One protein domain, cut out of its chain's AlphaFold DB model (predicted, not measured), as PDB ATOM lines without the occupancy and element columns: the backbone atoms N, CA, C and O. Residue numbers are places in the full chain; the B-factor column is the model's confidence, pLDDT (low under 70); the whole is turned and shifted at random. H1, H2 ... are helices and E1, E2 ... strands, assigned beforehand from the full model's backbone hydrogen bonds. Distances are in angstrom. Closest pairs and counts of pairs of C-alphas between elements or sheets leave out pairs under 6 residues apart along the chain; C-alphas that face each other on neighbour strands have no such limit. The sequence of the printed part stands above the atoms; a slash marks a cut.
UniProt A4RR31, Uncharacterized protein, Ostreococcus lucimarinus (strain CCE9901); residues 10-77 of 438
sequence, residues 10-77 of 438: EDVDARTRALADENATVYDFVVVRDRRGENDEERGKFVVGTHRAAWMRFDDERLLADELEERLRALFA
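Overview. This is residues 10 to 77 of the 438 residues of an uncharacterized protein of Ostreococcus lucimarinus (strain CCE9901) (UniProt A4RR31). A small sheet of three strands, E1, E3 and E2, lies between two helices, with H1 over one face and H2 over the other. A long loop, residues 34 to 45, joins E1 to E2 beyond one end of the sheet. The 68 printed residues run H1, E1, E2, E3, H2, a mixed class of helices and strands; the sheet's order E1, E3, E2 is mixed. The whole is compact, with a radius of gyration of the C-alphas of 12.6 A and spans of 37 by 27 by 17 A.

Arrangement. H1, residues 10 to 19, is on the sheet at a height of 9.6 A, slantwise to E3, residues 53 to 58, at 53 degrees on the local plane; their closest C-alphas, Thr 16 and Ala 53, are 6.6 A apart. E1, residues 28 to 33, is parallel to E3 at 19 degrees, with N 30 and O 54 at 2.9 A, within hydrogen-bond range. E2, residues 46 to 48, forms an antiparallel hairpin with E3 at 160 degrees, with N 47 and O 55 at 2.9 A. H2, residues 64 to 76, is on the opposite face from H1 at a height of 10.2 A; it runs along E3, only just, at 27 degrees on the local plane. The closest C-alphas of H2 and E3, Leu 64 and Phe 58, are 7.8 A apart. H1 and H2 are apart. In both helices every O i to N i+4 pair is within hydrogen-bond range.

Along the chain. H1 begins at C-alpha 10 (129.395, 86.142, 182.989) and is 14.6 A long. E1 measures 16.1 A, E2 6.7 A and E3 16.8 A. H2 is 18.3 A long and ends at C-alpha 76 (122.891, 107.789, 180.900).

Size, cuts and confidence. The C-alphas of Asn 23 and Gly 37, the two farthest apart, are 37.4 A apart. The printed part has no cut; its one long link joins E1 to E2. Mean pLDDT of the printed part is 70.7, and residues 20 to 25, 33 to 44, 59 to 66 and 73 to 77 are under 70.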
ATOM      1  N   GLU A  10     127.930  86.043 183.048       83.25
ATOM      2  CA  GLU A  10     129.395  86.142 182.989       83.25
ATOM      3  C   GLU A  10     129.937  85.766 181.594       83.25
ATOM      4  O   GLU A  10     130.859  86.409 181.091       83.25
ATOM      5  N   ASP A  11     129.333  84.776 180.927       83.19
ATOM      6  CA  ASP A  11     129.701  84.387 179.559       83.19
ATOM      7  C   ASP A  11     129.316  85.458 178.530       83.19
ATOM      8  O   ASP A  11     130.022  85.657 177.536       83.19
ATOM      9  N   VAL A  12     128.180  86.134 178.745       82.31
ATOM     10  CA  VAL A  12     127.741  87.255 177.903       82.31
ATOM     11  C   VAL A  12     128.711  88.428 178.057       82.31
ATOM     12  O   VAL A  12     129.200  88.913 177.040       82.31
ATOM     13  N   ASP A  13     129.073  88.805 179.290       84.31
ATOM     14  CA  ASP A  13     130.052  89.868 179.593       84.31
ATOM     15  C   ASP A  13     131.436  89.590 178.982       84.31
ATOM     16  O   ASP A  13     132.071  90.468 178.399       84.31
ATOM     17  N   ALA A  14     131.913  88.343 179.060       84.31
ATOM     18  CA  ALA A  14     133.194  87.958 178.471       84.31
ATOM     19  C   ALA A  14     133.187  88.061 176.935       84.31
ATOM     20  O   ALA A  14     134.195  88.418 176.322       84.31
ATOM     21  N   ARG A  15     132.050  87.756 176.298       81.81
ATOM     22  CA  ARG A  15     131.899  87.843 174.841       81.81
ATOM     23  C   ARG A  15     131.723  89.271 174.351       81.81
ATOM     24  O   ARG A  15     132.279  89.590 173.306       81.81
ATOM     25  N   THR A  16     130.975  90.108 175.067       81.75
ATOM     26  CA  THR A  16     130.853  91.533 174.727       81.75
ATOM     27  C   THR A  16     132.195  92.235 174.885       81.75
ATOM     28  O   THR A  16     132.600  92.949 173.978       81.75
ATOM     29  N   ARG A  17     132.967  91.919 175.935       80.31
ATOM     30  CA  ARG A  17     134.353  92.393 176.089       80.31
ATOM     31  C   ARG A  17     135.239  92.048 174.891       80.31
ATOM     32  O   ARG A  17     135.989  92.895 174.440       80.31
ATOM     33  N   ALA A  18     135.157  90.825 174.368       76.38
ATOM     34  CA  ALA A  18     135.975  90.403 173.225       76.38
ATOM     35  C   ALA A  18     135.608  91.105 171.903       76.38
ATOM     36  O   ALA A  18     136.381  91.057 170.948       76.38
ATOM     37  N   LEU A  19     134.412  91.692 171.830       71.56
ATOM     38  CA  LEU A  19     133.921  92.447 170.677       71.56
ATOM     39  C   LEU A  19     134.143  93.955 170.835       71.56
ATOM     40  O   LEU A  19     134.190  94.656 169.826       71.56
ATOM     41  N   ALA A  20     134.274  94.425 172.074       67.12
ATOM     42  CA  ALA A  20     134.493  95.820 172.395       67.12
ATOM     43  C   ALA A  20     135.905  96.256 171.984       67.12
ATOM     44  O   ALA A  20     136.900  95.593 172.281       67.12
ATOM     45  N   ASP A  21     135.987  97.406 171.322       65.25
ATOM     46  CA  ASP A  21     137.244  98.132 171.182       65.25
ATOM     47  C   ASP A  21     137.513  98.854 172.508       65.25
ATOM     48  O   ASP A  21     136.742  99.727 172.910       65.25
ATOM     49  N   GLU A  22     138.585  98.475 173.210       59.03
ATOM     50  CA  GLU A  22     138.942  99.043 174.519       59.03
ATOM     51  C   GLU A  22     139.112 100.572 174.473       59.03
ATOM     52  O   GLU A  22     138.864 101.253 175.470       59.03
ATOM     53  N   ASN A  23     139.458 101.129 173.306       58.16
ATOM     54  CA  ASN A  23     139.619 102.570 173.112       58.16
ATOM     55  C   ASN A  23     138.333 103.287 172.674       58.16
ATOM     56  O   ASN A  23     138.309 104.518 172.620       58.16
ATOM     57  N   ALA A  24     137.260 102.562 172.358       63.88
ATOM     58  CA  ALA A  24     136.013 103.173 171.924       63.88
ATOM     59  C   ALA A  24     135.168 103.621 173.123       63.88
ATOM     60  O   ALA A  24     134.877 102.851 174.035       63.88
ATOM     61  N   THR A  25     134.685 104.863 173.092       68.25
ATOM     62  CA  THR A  25     133.715 105.425 174.057       68.25
ATOM     63  C   THR A  25     132.277 104.948 173.809       68.25
ATOM     64  O   THR A  25     131.316 105.546 174.291       68.25
ATOM     65  N   VAL A  26     132.114 103.876 173.033       77.94
ATOM     66  CA  VAL A  26     130.819 103.346 172.611       77.94
ATOM     67  C   VAL A  26     130.313 102.355 173.652       77.94
ATOM     68  O   VAL A  26     131.074 101.546 174.178       77.94
ATOM     69  N   TYR A  27     129.019 102.440 173.949       78.88
ATOM     70  CA  TYR A  27     128.326 101.481 174.795       78.88
ATOM     71  C   TYR A  27     127.596 100.455 173.937       78.88
ATOM     72  O   TYR A  27     126.762 100.815 173.102       78.88
ATOM     73  N   ASP A  28     127.887  99.183 174.179       80.50
ATOM     74  CA  ASP A  28     127.286  98.069 173.463       80.50
ATOM     75  C   ASP A  28     126.025  97.580 174.173       80.50
ATOM     76  O   ASP A  28     126.049  97.138 175.324       80.50
ATOM     77  N   PHE A  29     124.904  97.596 173.457       78.56
ATOM     78  CA  PHE A  29     123.642  97.064 173.955       78.56
ATOM     79  C   PHE A  29     123.256  95.806 173.197       78.56
ATOM     80  O   PHE A  29     123.011  95.833 171.990       78.56
ATOM     81  N   VAL A  30     123.198  94.687 173.917       79.12
ATOM     82  CA  VAL A  30     122.902  93.376 173.335       79.12
ATOM     83  C   VAL A  30     121.507  92.926 173.739       79.12
ATOM     84  O   VAL A  30     121.205  92.708 174.908       79.12
ATOM     85  N   VAL A  31     120.651  92.719 172.746       76.69
ATOM     86  CA  VAL A  31     119.348  92.082 172.951       76.69
ATOM     87  C   VAL A  31     119.514  90.583 172.731       76.69
ATOM     88  O   VAL A  31     119.860  90.138 171.634       76.69
ATOM     89  N   VAL A  32     119.290  89.794 173.781       75.12
ATOM     90  CA  VAL A  32     119.395  88.333 173.720       75.12
ATOM     91  C   VAL A  32     117.990  87.750 173.636       75.12
ATOM     92  O   VAL A  32     117.159  87.961 174.516       75.12
ATOM     93  N   ARG A  33     117.716  86.998 172.569       69.38
ATOM     94  CA  ARG A  33     116.457  86.263 172.442       69.38
ATOM     95  C   ARG A  33     116.528  85.014 173.305       69.38
ATOM     96  O   ARG A  33     117.322  84.121 173.004       69.38
ATOM     97  N   ASP A  34     115.691  84.947 174.329       67.06
ATOM     98  CA  ASP A  34     115.498  83.712 175.072       67.06
ATOM     99  C   ASP A  34     114.532  82.818 174.272       67.06
ATOM    100  O   ASP A  34     113.535  83.272 173.708       67.06
ATOM    101  N   ARG A  35     114.909  81.555 174.055       56.72
ATOM    102  CA  ARG A  35     114.147  80.618 173.202       56.72
ATOM    103  C   ARG A  35     113.547  79.455 173.970       56.72
ATOM    104  O   ARG A  35     112.907  78.603 173.347       56.72
ATOM    105  N   ARG A  36     113.691  79.404 175.292       52.44
ATOM    106  CA  ARG A  36     113.050  78.394 176.133       52.44
ATOM    107  C   ARG A  36     112.768  79.006 177.490       52.44
ATOM    108  O   ARG A  36     113.671  79.542 178.101       52.44
ATOM    109  N   GLY A  37     111.538  78.855 177.979       50.75
ATOM    110  CA  GLY A  37     111.162  79.196 179.353       50.75
ATOM    111  C   GLY A  37     111.828  78.289 180.391       50.75
ATOM    112  O   GLY A  37     111.135  77.602 181.131       50.75
ATOM    113  N   GLU A  38     113.160  78.233 180.401       51.34
ATOM    114  CA  GLU A  38     113.954  77.472 181.363       51.34
ATOM    115  C   GLU A  38     114.218  78.279 182.643       51.34
ATOM    116  O   GLU A  38     114.389  77.650 183.678       51.34
ATOM    117  N   ASN A  39     114.123  79.622 182.631       52.44
ATOM    118  CA  ASN A  39     114.220  80.464 183.834       52.44
ATOM    119  C   ASN A  39     113.253  81.670 183.796       52.44
ATOM    120  O   ASN A  39     113.621  82.765 183.371       52.44
ATOM    121  N   ASP A  40     112.030  81.502 184.318       52.66
ATOM    122  CA  ASP A  40     111.061  82.604 184.500       52.66
ATOM    123  C   ASP A  40     111.627  83.772 185.336       52.66
ATOM    124  O   ASP A  40     111.199  84.913 185.178       52.66
ATOM    125  N   GLU A  41     112.623  83.512 186.191       56.62
ATOM    126  CA  GLU A  41     113.256  84.527 187.035       56.62
ATOM    127  C   GLU A  41     114.185  85.491 186.282       56.62
ATOM    128  O   GLU A  41     114.463  86.563 186.814       56.62
ATOM    129  N   GLU A  42     114.702  85.161 185.093       57.09
ATOM    130  CA  GLU A  42     115.660  86.020 184.362       57.09
ATOM    131  C   GLU A  42     115.031  86.844 183.228       57.09
ATOM    132  O   GLU A  42     115.698  87.676 182.607       57.09
ATOM    133  N   ARG A  43     113.728  86.668 182.997       58.78
ATOM    134  CA  ARG A  43     112.962  87.371 181.963       58.78
ATOM    135  C   ARG A  43     112.852  88.867 182.260       58.78
ATOM    136  O   ARG A  43     112.514  89.256 183.376       58.78
ATOM    137  N   GLY A  44     113.133  89.714 181.264       62.66
ATOM    138  CA  GLY A  44     113.005  91.175 181.386       62.66
ATOM    139  C   GLY A  44     113.968  91.825 182.392       62.66
ATOM    140  O   GLY A  44     113.806  92.998 182.744       62.66
ATOM    141  N   LYS A  45     114.974  91.085 182.887       73.94
ATOM    142  CA  LYS A  45     116.028  91.644 183.738       73.94
ATOM    143  C   LYS A  45     117.064  92.347 182.868       73.94
ATOM    144  O   LYS A  45     117.717  91.726 182.033       73.94
ATOM    145  N   PHE A  46     117.216  93.647 183.096       79.69
ATOM    146  CA  PHE A  46     118.291  94.445 182.525       79.69
ATOM    147  C   PHE A  46     119.574  94.183 183.310       79.69
ATOM    148  O   PHE A  46     119.603  94.348 184.534       79.69
ATOM    149  N   VAL A  47     120.609  93.735 182.607       83.56
ATOM    150  CA  VAL A  47     121.903  93.402 183.191       83.56
ATOM    151  C   VAL A  47     122.946  94.356 182.639       83.56
ATOM    152  O   VAL A  47     123.055  94.528 181.426       83.56
ATOM    153  N   VAL A  48     123.718  94.963 183.533       83.94
ATOM    154  CA  VAL A  48     124.857  95.806 183.178       83.94
ATOM    155  C   VAL A  48     126.126  95.029 183.480       83.94
ATOM    156  O   VAL A  48     126.310  94.514 184.589       83.94
ATOM    157  N   GLY A  49     126.975  94.913 182.467       85.50
ATOM    158  CA  GLY A  49     128.240  94.211 182.561       85.50
ATOM    159  C   GLY A  49     129.263  94.945 183.417       85.50
ATOM    160  O   GLY A  49     129.022  96.008 183.993       85.50
ATOM    161  N   THR A  50     130.460  94.375 183.469       85.62
ATOM    162  CA  THR A  50     131.608  95.037 184.106       85.62
ATOM    163  C   THR A  50     132.279  96.047 183.165       85.62
ATOM    164  O   THR A  50     133.211  96.745 183.560       85.62
ATOM    165  N   HIS A  51     131.855  96.074 181.899       84.94
ATOM    166  CA  HIS A  51     132.433  96.850 180.796       84.94
ATOM    167  C   HIS A  51     131.388  97.835 180.246       84.94
ATOM    168  O   HIS A  51     130.284  97.906 180.784       84.94
ATOM    169  N   ARG A  52     131.688  98.579 179.169       84.94
ATOM    170  CA  ARG A  52     130.726  99.442 178.447       84.94
ATOM    171  C   ARG A  52     129.681  98.609 177.684       84.94
ATOM    172  O   ARG A  52     129.494  98.777 176.486       84.94
ATOM    173  N   ALA A  53     129.033  97.667 178.363       85.00
ATOM    174  CA  ALA A  53     128.079  96.744 177.781       85.00
ATOM    175  C   ALA A  53     126.901  96.488 178.724       85.00
ATOM    176  O   ALA A  53     127.082  96.292 179.928       85.00
ATOM    177  N   ALA A  54     125.697  96.417 178.164       85.06
ATOM    178  CA  ALA A  54     124.510  95.957 178.875       85.06
ATOM    179  C   ALA A  54     123.662  95.053 177.976       85.06
ATOM    180  O   ALA A  54     123.727  95.120 176.746       85.06
ATOM    181  N   TRP A  55     122.855  94.191 178.584       83.50
ATOM    182  CA  TRP A  55     121.975  93.293 177.849       83.50
ATOM    183  C   TRP A  55     120.657  93.052 178.560       83.50
ATOM    184  O   TRP A  55     120.505  93.254 179.766       83.50
ATOM    185  N   MET A  56     119.686  92.594 177.781       81.19
ATOM    186  CA  MET A  56     118.400  92.158 178.299       81.19
ATOM    187  C   MET A  56     117.915  90.930 177.528       81.19
ATOM    188  O   MET A  56     118.122  90.821 176.314       81.19
ATOM    189  N   ARG A  57     117.298  89.994 178.257       78.44
ATOM    190  CA  ARG A  57     116.710  88.769 177.703       78.44
ATOM    191  C   ARG A  57     115.210  88.953 177.474       78.44
ATOM    192  O   ARG A  57     114.496  89.337 178.402       78.44
ATOM    193  N   PHE A  58     114.748  88.658 176.257       72.00
ATOM    194  CA  PHE A  58     113.350  88.826 175.846       72.00
ATOM    195  C   PHE A  58     112.804  87.643 175.037       72.00
ATOM    196  O   PHE A  58     113.536  87.018 174.263       72.00
ATOM    197  N   ASP A  59     111.486  87.432 175.161       63.16
ATOM    198  CA  ASP A  59     110.718  86.393 174.458       63.16
ATOM    199  C   ASP A  59     109.911  86.932 173.251       63.16
ATOM    200  O   ASP A  59     109.745  86.216 172.258       63.16
ATOM    201  N   ASP A  60     109.428  88.185 173.299       61.22
ATOM    202  CA  ASP A  60     108.558  88.796 172.273       61.22
ATOM    203  C   ASP A  60     109.185  90.064 171.661       61.22
ATOM    204  O   ASP A  60     109.682  90.938 172.368       61.22
ATOM    205  N   GLU A  61     109.147  90.174 170.331       57.47
ATOM    206  CA  GLU A  61     109.810  91.232 169.551       57.47
ATOM    207  C   GLU A  61     109.128  92.609 169.682       57.47
ATOM    208  O   GLU A  61     109.712  93.625 169.311       57.47
ATOM    209  N   ARG A  62     107.889  92.670 170.190       56.59
ATOM    210  CA  ARG A  62     107.058  93.890 170.149       56.59
ATOM    211  C   ARG A  62     107.164  94.813 171.364       56.59
ATOM    212  O   ARG A  62     106.825  95.980 171.223       56.59
ATOM    213  N   LEU A  63     107.636  94.329 172.517       55.19
ATOM    214  CA  LEU A  63     107.793  95.138 173.744       55.19
ATOM    215  C   LEU A  63     109.187  95.793 173.876       55.19
ATOM    216  O   LEU A  63     109.479  96.440 174.873       55.19
ATOM    217  N   LEU A  64     110.056  95.613 172.876       63.19
ATOM    218  CA  LEU A  64     111.503  95.817 172.994       63.19
ATOM    219  C   LEU A  64     111.977  97.272 172.974       63.19
ATOM    220  O   LEU A  64     112.974  97.566 173.616       63.19
ATOM    221  N   ALA A  65     111.353  98.156 172.193       63.25
ATOM    222  CA  ALA A  65     111.948  99.464 171.901       63.25
ATOM    223  C   ALA A  65     111.713 100.483 173.023       63.25
ATOM    224  O   ALA A  65     112.677 101.065 173.512       63.25
ATOM    225  N   ASP A  66     110.463 100.642 173.464       67.50
ATOM    226  CA  ASP A  66     110.095 101.643 174.473       67.50
ATOM    227  C   ASP A  66     110.694 101.300 175.850       67.50
ATOM    228  O   ASP A  66     111.252 102.165 176.522       67.50
ATOM    229  N   GLU A  67     110.662 100.019 176.241       70.00
ATOM    230  CA  GLU A  67     111.231  99.556 177.515       70.00
ATOM    231  C   GLU A  67     112.769  99.595 177.509       70.00
ATOM    232  O   GLU A  67     113.397  99.901 178.525       70.00
ATOM    233  N   LEU A  68     113.402  99.324 176.361       71.06
ATOM    234  CA  LEU A  68     114.846  99.495 176.211       71.06
ATOM    235  C   LEU A  68     115.219 100.977 176.271       71.06
ATOM    236  O   LEU A  68     116.133 101.325 177.007       71.06
ATOM    237  N   GLU A  69     114.514 101.854 175.554       71.56
ATOM    238  CA  GLU A  69     114.787 103.294 175.568       71.56
ATOM    239  C   GLU A  69     114.669 103.880 176.982       71.56
ATOM    240  O   GLU A  69     115.554 104.623 177.407       71.56
ATOM    241  N   GLU A  70     113.630 103.514 177.736       74.06
ATOM    242  CA  GLU A  70     113.445 103.956 179.121       74.06
ATOM    243  C   GLU A  70     114.626 103.539 180.013       74.06
ATOM    244  O   GLU A  70     115.194 104.367 180.730       74.06
ATOM    245  N   ARG A  71     115.064 102.277 179.919       70.88
ATOM    246  CA  ARG A  71     116.181 101.758 180.726       70.88
ATOM    247  C   ARG A  71     117.550 102.277 180.281       70.88
ATOM    248  O   ARG A  71     118.423 102.476 181.119       70.88
ATOM    249  N   LEU A  72     117.740 102.535 178.988       70.62
ATOM    250  CA  LEU A  72     118.946 103.178 178.460       70.62
ATOM    251  C   LEU A  72     119.039 104.630 178.912       70.62
ATOM    252  O   LEU A  72     120.090 105.069 179.373       70.62
ATOM    253  N   ARG A  73     117.930 105.369 178.828       69.00
ATOM    254  CA  ARG A  73     117.864 106.745 179.316       69.00
ATOM    255  C   ARG A  73     118.154 106.794 180.811       69.00
ATOM    256  O   ARG A  73     118.881 107.676 181.236       69.00
ATOM    257  N   ALA A  74     117.670 105.826 181.581       64.38
ATOM    258  CA  ALA A  74     118.005 105.700 182.992       64.38
ATOM    259  C   ALA A  74     119.494 105.415 183.262       64.38
ATOM    260  O   ALA A  74     119.971 105.798 184.318       64.38
ATOM    261  N   LEU A  75     120.236 104.779 182.345       64.50
ATOM    262  CA  LEU A  75     121.672 104.502 182.509       64.50
ATOM    263  C   LEU A  75     122.554 105.740 182.245       64.50
ATOM    264  O   LEU A  75     123.626 105.874 182.828       64.50
ATOM    265  N   PHE A  76     122.114 106.624 181.347       63.38
ATOM    266  CA  PHE A  76     122.891 107.789 180.900       63.38
ATOM    267  C   PHE A  76     122.286 109.132 181.302       63.38
ATOM    268  O   PHE A  76     122.845 110.177 180.968       63.38
ATOM    269  N   ALA A  77     121.139 109.130 181.982       59.22
ATOM    270  CA  ALA A  77     120.580 110.347 182.535       59.22
ATOM    271  C   ALA A  77     121.597 110.923 183.530       59.22
ATOM    272  O   ALA A  77     122.070 110.186 184.401       59.22
TER     273      ALA A  77